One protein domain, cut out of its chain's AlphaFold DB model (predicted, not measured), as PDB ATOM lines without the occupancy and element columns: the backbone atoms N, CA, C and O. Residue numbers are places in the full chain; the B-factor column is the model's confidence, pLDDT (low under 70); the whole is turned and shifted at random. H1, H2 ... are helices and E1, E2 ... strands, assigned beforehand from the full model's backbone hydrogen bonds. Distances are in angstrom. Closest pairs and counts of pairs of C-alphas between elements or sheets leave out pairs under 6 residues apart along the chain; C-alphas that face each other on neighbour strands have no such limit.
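AT A GLANCE: This is residues 20 to 81 of the 165 residues of the protein "uncharacterized protein LOC114324777" of Diabrotica virgifera virgifera (western corn rootworm) (UniProt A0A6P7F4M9). A two-stranded ribbon, E1 with E2, lies at one end of a long helical hairpin, H2 and H3, and the short helix H1 spans that same end between E1 and H2. At the hairpin's other end, residues 52 to 58, of which 56 to 58 belong to H3, stick out. The printed part has 62 residues, in the order E1, H1, H2, H3, E2; the sheet, E1 - E2, is antiparallel and the class is mostly helix. The whole is loose, with a radius of gyration of the C-alphas of 13.3 A, and flat, spanning 38 by 29 by 13 A.

IN THESE COORDINATES: E1 is residues 20 to 22, 6.9 A long, beginning at C-alpha 20 (-15.452, -44.996, -23.121). E2, residues 77 to 80, is 9.5 A long and ends at C-alpha 80 (-15.107, -49.105, -18.856). H3 is residues 56 to 75, 27.9 A; H2 is residues 30 to 49, 28.8 A, beginning at (-24.674, -25.135, -13.333). H1 is residues 24 to 28, 8.0 A.

HOW THE PARTS SIT: E1 and E2 are antiparallel neighbours at 145 degrees, with N 21 and O 78 at 3.0 A and N 78 and O 21 at 2.8 A, within hydrogen-bond range. The closest C-alphas of E1 and H3, those of Val 22 and Thr 72, are 5.7 A apart. H3 and H2 touch as a hairpin, opposite ways at a shallow tilt of 31 degrees, closest at the C-alphas of Thr 70 and Thr 40, 6.2 A. With residues 71 to 75 alone, H3 touches H1, closest at the C-alphas of Cys 75 and Lys 26, 5.6 A. With residues 32 to 33 alone, H2 only just touches H1, with 3 pairs of C-alphas within 8 A, and only at the corner; the closest C-alphas, Arg 33 and Leu 27, are 4.9 A apart. H2 is apart from E1 and E2, and H1 from E2. Every O i to N i+4 pair is within hydrogen-bond range in H2 and H3; H1 has 0 of 1, but 2 of 2 O i to N i+3 pairs.

THE WHOLE: The two C-alphas farthest apart, of Glu 52 and Asn 81, are 41.8 A apart. The printed part has no cut. The link H2 to H3 is short, and the other three are tight. No printed residue is under 70 in pLDDT; the mean of the printed part is 92.6.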
ATOM      1  N   GLN A  20     -15.558 -46.271 -23.805       88.31
ATOM      2  CA  GLN A  20     -15.452 -44.996 -23.121       88.31
ATOM      3  C   GLN A  20     -16.822 -44.327 -23.084       88.31
ATOM      4  O   GLN A  20     -17.571 -44.373 -24.059       88.31
ATOM      5  N   ARG A  21     -17.166 -43.714 -21.949       90.00
ATOM      6  CA  ARG A  21     -18.423 -42.975 -21.792       90.00
ATOM      7  C   ARG A  21     -18.161 -41.605 -21.184       90.00
ATOM      8  O   ARG A  21     -17.481 -41.503 -20.164       90.00
ATOM      9  N   VAL A  22     -18.735 -40.568 -21.784       93.38
ATOM     10  CA  VAL A  22     -18.700 -39.204 -21.240       93.38
ATOM     11  C   VAL A  22     -19.476 -39.154 -19.921       93.38
ATOM     12  O   VAL A  22     -20.544 -39.763 -19.789       93.38
ATOM     13  N   LYS A  23     -18.950 -38.442 -18.921       92.38
ATOM     14  CA  LYS A  23     -19.580 -38.298 -17.598       92.38
ATOM     15  C   LYS A  23     -20.713 -37.264 -17.628       92.38
ATOM     16  O   LYS A  23     -20.630 -36.241 -16.960       92.38
ATOM     17  N   VAL A  24     -21.805 -37.566 -18.331       91.62
ATOM     18  CA  VAL A  24     -22.972 -36.668 -18.509       91.62
ATOM     19  C   VAL A  24     -23.527 -36.124 -17.183       91.62
ATOM     20  O   VAL A  24     -23.996 -34.996 -17.125       91.62
ATOM     21  N   ASN A  25     -23.392 -36.870 -16.081       90.69
ATOM     22  CA  ASN A  25     -23.781 -36.409 -14.743       90.69
ATOM     23  C   ASN A  25     -23.119 -35.088 -14.312       90.69
ATOM     24  O   ASN A  25     -23.672 -34.397 -13.461       90.69
ATOM     25  N   LYS A  26     -21.955 -34.734 -14.871       90.69
ATOM     26  CA  LYS A  26     -21.269 -33.466 -14.589       90.69
ATOM     27  C   LYS A  26     -22.065 -32.246 -15.067       90.69
ATOM     28  O   LYS A  26     -21.978 -31.214 -14.419       90.69
ATOM     29  N   LEU A  27     -22.919 -32.391 -16.087       91.81
ATOM     30  CA  LEU A  27     -23.807 -31.327 -16.586       91.81
ATOM     31  C   LEU A  27     -24.956 -30.969 -15.629       91.81
ATOM     32  O   LEU A  27     -25.722 -30.050 -15.903       91.81
ATOM     33  N   LYS A  28     -25.113 -31.690 -14.511       91.19
ATOM     34  CA  LYS A  28     -26.041 -31.282 -13.446       91.19
ATOM     35  C   LYS A  28     -25.545 -30.054 -12.683       91.19
ATOM     36  O   LYS A  28     -26.347 -29.384 -12.046       91.19
ATOM     37  N   LEU A  29     -24.239 -29.794 -12.716       94.19
ATOM     38  CA  LEU A  29     -23.635 -28.621 -12.100       94.19
ATOM     39  C   LEU A  29     -23.805 -27.430 -13.042       94.19
ATOM     40  O   LEU A  29     -23.382 -27.511 -14.195       94.19
ATOM     41  N   GLU A  30     -24.380 -26.338 -12.539       94.38
ATOM     42  CA  GLU A  30     -24.674 -25.135 -13.333       94.38
ATOM     43  C   GLU A  30     -23.431 -24.603 -14.051       94.38
ATOM     44  O   GLU A  30     -23.433 -24.434 -15.263       94.38
ATOM     45  N   GLN A  31     -22.325 -24.451 -13.321       94.38
ATOM     46  CA  GLN A  31     -21.066 -23.938 -13.869       94.38
ATOM     47  C   GLN A  31     -20.549 -24.782 -15.043       94.38
ATOM     48  O   GLN A  31     -20.098 -24.255 -16.053       94.38
ATOM     49  N   VAL A  32     -20.640 -26.111 -14.928       93.12
ATOM     50  CA  VAL A  32     -20.186 -27.034 -15.978       93.12
ATOM     51  C   VAL A  32     -21.125 -26.989 -17.180       93.12
ATOM     52  O   VAL A  32     -20.675 -27.122 -18.317       93.12
ATOM     53  N   ARG A  33     -22.426 -26.815 -16.936       95.31
ATOM     54  CA  ARG A  33     -23.437 -26.694 -17.984       95.31
ATOM     55  C   ARG A  33     -23.266 -25.406 -18.780       95.31
ATOM     56  O   ARG A  33     -23.273 -25.490 -20.007       95.31
ATOM     57  N   GLU A  34     -23.096 -24.264 -18.119       96.12
ATOM     58  CA  GLU A  34     -22.936 -22.992 -18.829       96.12
ATOM     59  C   GLU A  34     -21.617 -22.974 -19.602       96.12
ATOM     60  O   GLU A  34     -21.630 -22.733 -20.805       96.12
ATOM     61  N   HIS A  35     -20.517 -23.418 -18.984       95.62
ATOM     62  CA  HIS A  35     -19.236 -23.557 -19.679       95.62
ATOM     63  C   HIS A  35     -19.333 -24.485 -20.904       95.62
ATOM     64  O   HIS A  35     -18.810 -24.178 -21.973       95.62
ATOM     65  N   TYR A  36     -20.049 -25.611 -20.794       96.00
ATOM     66  CA  TYR A  36     -20.290 -26.501 -21.933       96.00
ATOM     67  C   TYR A  36     -21.085 -25.829 -23.052       96.00
ATOM     68  O   TYR A  36     -20.764 -26.009 -24.227       96.00
ATOM     69  N   LYS A  37     -22.120 -25.068 -22.704       95.88
ATOM     70  CA  LYS A  37     -22.972 -24.365 -23.662       95.88
ATOM     71  C   LYS A  37     -22.201 -23.263 -24.387       95.88
ATOM     72  O   LYS A  37     -22.249 -23.211 -25.614       95.88
ATOM     73  N   GLU A  38     -21.467 -22.434 -23.652       96.75
ATOM     74  CA  GLU A  38     -20.610 -21.381 -24.201       96.75
ATOM     75  C   GLU A  38     -19.561 -21.964 -25.149       96.75
ATOM     76  O   GLU A  38     -19.475 -21.555 -26.310       96.75
ATOM     77  N   GLU A  39     -18.830 -22.985 -24.700       96.44
ATOM     78  CA  GLU A  39     -17.757 -23.589 -25.485       96.44
ATOM     79  C   GLU A  39     -18.280 -24.317 -26.729       96.44
ATOM     80  O   GLU A  39     -17.697 -24.213 -27.812       96.44
ATOM     81  N   THR A  40     -19.416 -25.010 -26.610       96.38
ATOM     82  CA  THR A  40     -20.052 -25.673 -27.756       96.38
ATOM     83  C   THR A  40     -20.497 -24.640 -28.787       96.38
ATOM     84  O   THR A  40     -20.195 -24.791 -29.969       96.38
ATOM     85  N   ASN A  41     -21.158 -23.561 -28.357       96.44
ATOM     86  CA  ASN A  41     -21.598 -22.493 -29.254       96.44
ATOM     87  C   ASN A  41     -20.416 -21.800 -29.941       96.44
ATOM     88  O   ASN A  41     -20.480 -21.525 -31.140       96.44
ATOM     89  N   ARG A  42     -19.322 -21.557 -29.209       96.50
ATOM     90  CA  ARG A  42     -18.085 -20.989 -29.759       96.50
ATOM     91  C   ARG A  42     -17.523 -21.860 -30.881       96.50
ATOM     92  O   ARG A  42     -17.277 -21.358 -31.976       96.50
ATOM     93  N   ARG A  43     -17.375 -23.165 -30.636       96.06
ATOM     94  CA  ARG A  43     -16.837 -24.118 -31.623       96.06
ATOM     95  C   ARG A  43     -17.758 -24.315 -32.820       96.06
ATOM     96  O   ARG A  43     -17.267 -24.456 -33.933       96.06
ATOM     97  N   LEU A  44     -19.074 -24.305 -32.614       94.19
ATOM     98  CA  LEU A  44     -20.035 -24.400 -33.712       94.19
ATOM     99  C   LEU A  44     -19.972 -23.178 -34.633       94.19
ATOM    100  O   LEU A  44     -19.934 -23.353 -35.844       94.19
ATOM    101  N   ARG A  45     -19.858 -21.961 -34.086       94.19
ATOM    102  CA  ARG A  45     -19.660 -20.748 -34.904       94.19
ATOM    103  C   ARG A  45     -18.354 -20.797 -35.694       94.19
ATOM    104  O   ARG A  45     -18.327 -20.448 -36.867       94.19
ATOM    105  N   GLN A  46     -17.272 -21.257 -35.063       93.38
ATOM    106  CA  GLN A  46     -15.996 -21.455 -35.754       93.38
ATOM    107  C   GLN A  46     -16.120 -22.474 -36.887       93.38
ATOM    108  O   GLN A  46     -15.587 -22.237 -37.964       93.38
ATOM    109  N   LEU A  47     -16.845 -23.573 -36.663       91.50
ATOM    110  CA  LEU A  47     -17.093 -24.597 -37.673       91.50
ATOM    111  C   LEU A  47     -17.882 -24.043 -38.868       91.50
ATOM    112  O   LEU A  47     -17.532 -24.323 -40.009       91.50
ATOM    113  N   GLU A  48     -18.921 -23.246 -38.624       89.50
ATOM    114  CA  GLU A  48     -19.712 -22.632 -39.699       89.50
ATOM    115  C   GLU A  48     -18.879 -21.658 -40.541       89.50
ATOM    116  O   GLU A  48     -19.024 -21.629 -41.758       89.50
ATOM    117  N   ASN A  49     -17.930 -20.952 -39.925       90.31
ATOM    118  CA  ASN A  49     -17.030 -20.035 -40.627       90.31
ATOM    119  C   ASN A  49     -15.903 -20.736 -41.415       90.31
ATOM    120  O   ASN A  49     -15.210 -20.079 -42.187       90.31
ATOM    121  N   GLN A  50     -15.673 -22.039 -41.221       88.31
ATOM    122  CA  GLN A  50     -14.582 -22.764 -41.894       88.31
ATOM    123  C   GLN A  50     -14.874 -23.087 -43.360       88.31
ATOM    124  O   GLN A  50     -13.941 -23.325 -44.127       88.31
ATOM    125  N   LYS A  51     -16.149 -23.161 -43.746       86.88
ATOM    126  CA  LYS A  51     -16.554 -23.571 -45.091       86.88
ATOM    127  C   LYS A  51     -17.902 -22.949 -45.429       86.88
ATOM    128  O   LYS A  51     -18.847 -23.067 -44.657       86.88
ATOM    129  N   GLU A  52     -17.980 -22.332 -46.600       81.31
ATOM    130  CA  GLU A  52     -19.170 -21.616 -47.067       81.31
ATOM    131  C   GLU A  52     -20.285 -22.566 -47.536       81.31
ATOM    132  O   GLU A  52     -21.467 -22.311 -47.322       81.31
ATOM    133  N   THR A  53     -19.918 -23.716 -48.113       89.31
ATOM    134  CA  THR A  53     -20.865 -24.726 -48.607       89.31
ATOM    135  C   THR A  53     -20.634 -26.081 -47.947       89.31
ATOM    136  O   THR A  53     -19.538 -26.634 -47.971       89.31
ATOM    137  N   TRP A  54     -21.684 -26.651 -47.363       91.19
ATOM    138  CA  TRP A  54     -21.640 -27.965 -46.723       91.19
ATOM    139  C   TRP A  54     -22.630 -28.911 -47.383       91.19
ATOM    140  O   TRP A  54     -23.764 -28.520 -47.663       91.19
ATOM    141  N   THR A  55     -22.251 -30.179 -47.534       94.19
ATOM    142  CA  THR A  55     -23.261 -31.235 -47.673       94.19
ATOM    143  C   THR A  55     -23.887 -31.529 -46.307       94.19
ATOM    144  O   THR A  55     -23.296 -31.253 -45.254       94.19
ATOM    145  N   LEU A  56     -25.102 -32.081 -46.301       92.69
ATOM    146  CA  LEU A  56     -25.816 -32.391 -45.062       92.69
ATOM    147  C   LEU A  56     -25.024 -33.381 -44.192       92.69
ATOM    148  O   LEU A  56     -24.864 -33.167 -42.986       92.69
ATOM    149  N   GLU A  57     -24.486 -34.434 -44.803       94.94
ATOM    150  CA  GLU A  57     -23.713 -35.482 -44.138       94.94
ATOM    151  C   GLU A  57     -22.410 -34.941 -43.545       94.94
ATOM    152  O   GLU A  57     -22.067 -35.277 -42.406       94.94
ATOM    153  N   GLU A  58     -21.694 -34.086 -44.281       92.25
ATOM    154  CA  GLU A  58     -20.476 -33.433 -43.793       92.25
ATOM    155  C   GLU A  58     -20.782 -32.543 -42.590       92.25
ATOM    156  O   GLU A  58     -20.138 -32.683 -41.542       92.25
ATOM    157  N   ARG A  59     -21.805 -31.684 -42.704       93.19
ATOM    158  CA  ARG A  59     -22.204 -30.771 -41.625       93.19
ATOM    159  C   ARG A  59     -22.603 -31.549 -40.380       93.19
ATOM    160  O   ARG A  59     -22.165 -31.230 -39.276       93.19
ATOM    161  N   TRP A  60     -23.388 -32.611 -40.549       95.06
ATOM    162  CA  TRP A  60     -23.823 -33.462 -39.446       95.06
ATOM    163  C   TRP A  60     -22.660 -34.205 -38.782       95.06
ATOM    164  O   TRP A  60     -22.608 -34.330 -37.554       95.06
ATOM    165  N   ASN A  61     -21.706 -34.707 -39.566       95.19
ATOM    166  CA  ASN A  61     -20.523 -35.369 -39.026       95.19
ATOM    167  C   ASN A  61     -19.656 -34.402 -38.222       95.19
ATOM    168  O   ASN A  61     -19.302 -34.725 -37.084       95.19
ATOM    169  N   ALA A  62     -19.393 -33.211 -38.753       93.81
ATOM    170  CA  ALA A  62     -18.627 -32.189 -38.055       93.81
ATOM    171  C   ALA A  62     -19.332 -31.715 -36.771       93.81
ATOM    172  O   ALA A  62     -18.716 -31.662 -35.705       93.81
ATOM    173  N   PHE A  63     -20.649 -31.505 -36.826       94.88
ATOM    174  CA  PHE A  63     -21.471 -31.164 -35.663       94.88
ATOM    175  C   PHE A  63     -21.362 -32.209 -34.542       94.88
ATOM    176  O   PHE A  63     -21.085 -31.880 -33.385       94.88
ATOM    177  N   LYS A  64     -21.514 -33.499 -34.879       96.50
ATOM    178  CA  LYS A  64     -21.361 -34.597 -33.909       96.50
ATOM    179  C   LYS A  64     -19.967 -34.619 -33.290       96.50
ATOM    180  O   LYS A  64     -19.849 -34.938 -32.106       96.50
ATOM    181  N   VAL A  65     -18.929 -34.345 -34.079       95.50
ATOM    182  CA  VAL A  65     -17.546 -34.298 -33.591       95.50
ATOM    183  C   VAL A  65     -17.385 -33.170 -32.581       95.50
ATOM    184  O   VAL A  65     -16.901 -33.444 -31.486       95.50
ATOM    185  N   VAL A  66     -17.865 -31.960 -32.886       96.06
ATOM    186  CA  VAL A  66     -17.789 -30.799 -31.980       96.06
ATOM    187  C   VAL A  66     -18.523 -31.060 -30.666       96.06
ATOM    188  O   VAL A  66     -17.957 -30.848 -29.594       96.06
ATOM    189  N   ILE A  67     -19.749 -31.585 -30.715       95.81
ATOM    190  CA  ILE A  67     -20.501 -31.921 -29.496       95.81
ATOM    191  C   ILE A  67     -19.753 -32.961 -28.663       95.81
ATOM    192  O   ILE A  67     -19.587 -32.806 -27.451       95.81
ATOM    193  N   LYS A  68     -19.282 -34.037 -29.304       94.94
ATOM    194  CA  LYS A  68     -18.595 -35.119 -28.597       94.94
ATOM    195  C   LYS A  68     -17.276 -34.650 -28.001       94.94
ATOM    196  O   LYS A  68     -17.019 -34.989 -26.849       94.94
ATOM    197  N   SER A  69     -16.456 -33.904 -28.738       95.12
ATOM    198  CA  SER A  69     -15.155 -33.425 -28.260       95.12
ATOM    199  C   SER A  69     -15.320 -32.462 -27.087       95.12
ATOM    200  O   SER A  69     -14.707 -32.669 -26.044       95.12
ATOM    201  N   THR A  70     -16.245 -31.508 -27.193       95.62
ATOM    202  CA  THR A  70     -16.529 -30.526 -26.137       95.62
ATOM    203  C   THR A  70     -17.054 -31.199 -24.870       95.62
ATOM    204  O   THR A  70     -16.581 -30.933 -23.765       95.62
ATOM    205  N   ALA A  71     -17.975 -32.158 -25.013       93.69
ATOM    206  CA  ALA A  71     -18.486 -32.913 -23.872       93.69
ATOM    207  C   ALA A  71     -17.389 -33.776 -23.227       93.69
ATOM    208  O   ALA A  71     -17.340 -33.926 -22.007       93.69
ATOM    209  N   THR A  72     -16.499 -34.340 -24.044       94.38
ATOM    210  CA  THR A  72     -15.369 -35.165 -23.605       94.38
ATOM    211  C   THR A  72     -14.352 -34.355 -22.809       94.38
ATOM    212  O   THR A  72     -13.882 -34.830 -21.777       94.38
ATOM    213  N   GLU A  73     -14.051 -33.142 -23.255       93.69
ATOM    214  CA  GLU A  73     -13.096 -32.229 -22.630       93.69
ATOM    215  C   GLU A  73     -13.624 -31.666 -21.308       93.69
ATOM    216  O   GLU A  73     -12.950 -31.751 -20.285       93.69
ATOM    217  N   ILE A  74     -14.874 -31.195 -21.294       93.38
ATOM    218  CA  ILE A  74     -15.457 -30.520 -20.126       93.38
ATOM    219  C   ILE A  74     -15.954 -31.518 -19.075       93.38
ATOM    220  O   ILE A  74     -15.668 -31.389 -17.885       93.38
ATOM    221  N   CYS A  75     -16.719 -32.537 -19.482       92.31
ATOM    222  CA  CYS A  75     -17.268 -33.507 -18.527       92.31
ATOM    223  C   CYS A  75     -16.260 -34.612 -18.181       92.31
ATOM    224  O   CYS A  75     -16.391 -35.281 -17.147       92.31
ATOM    225  N   GLY A  76     -15.267 -34.835 -19.041       92.69
ATOM    226  CA  GLY A  76     -14.321 -35.931 -18.923       92.69
ATOM    227  C   GLY A  76     -14.908 -37.291 -19.310       92.69
ATOM    228  O   GLY A  76     -16.121 -37.504 -19.446       92.69
ATOM    229  N   ILE A  77     -14.010 -38.270 -19.415       92.56
ATOM    230  CA  ILE A  77     -14.324 -39.645 -19.817       92.56
ATOM    231  C   ILE A  77     -14.264 -40.587 -18.617       92.56
ATOM    232  O   ILE A  77     -13.428 -40.458 -17.717       92.56
ATOM    233  N   ARG A  78     -15.141 -41.590 -18.613       88.38
ATOM    234  CA  ARG A  78     -14.996 -42.805 -17.815       88.38
ATOM    235  C   ARG A  78     -14.650 -43.974 -18.734       88.38
ATOM    236  O   ARG A  78     -15.416 -44.293 -19.643       88.38
ATOM    237  N   LYS A  79     -13.511 -44.617 -18.475       86.25
ATOM    238  CA  LYS A  79     -13.121 -45.863 -19.144       86.25
ATOM    239  C   LYS A  79     -13.839 -47.035 -18.475       86.25
ATOM    240  O   LYS A  79     -13.805 -47.174 -17.251       86.25
ATOM    241  N   HIS A  80     -14.519 -47.844 -19.274       78.94
ATOM    242  CA  HIS A  80     -15.107 -49.105 -18.856       78.94
ATOM    243  C   HIS A  80     -14.278 -50.231 -19.455       78.94
ATOM    244  O   HIS A  80     -14.454 -50.583 -20.617       78.94
ATOM    245  N   ASN A  81     -13.380 -50.776 -18.641       75.81
ATOM    246  CA  ASN A  81     -12.599 -51.945 -19.016       75.81
ATOM    247  C   ASN A  81     -13.435 -53.214 -18.789       75.81
ATOM    248  O   ASN A  81     -14.316 -53.240 -17.913       75.81
TER     249      ASN A  81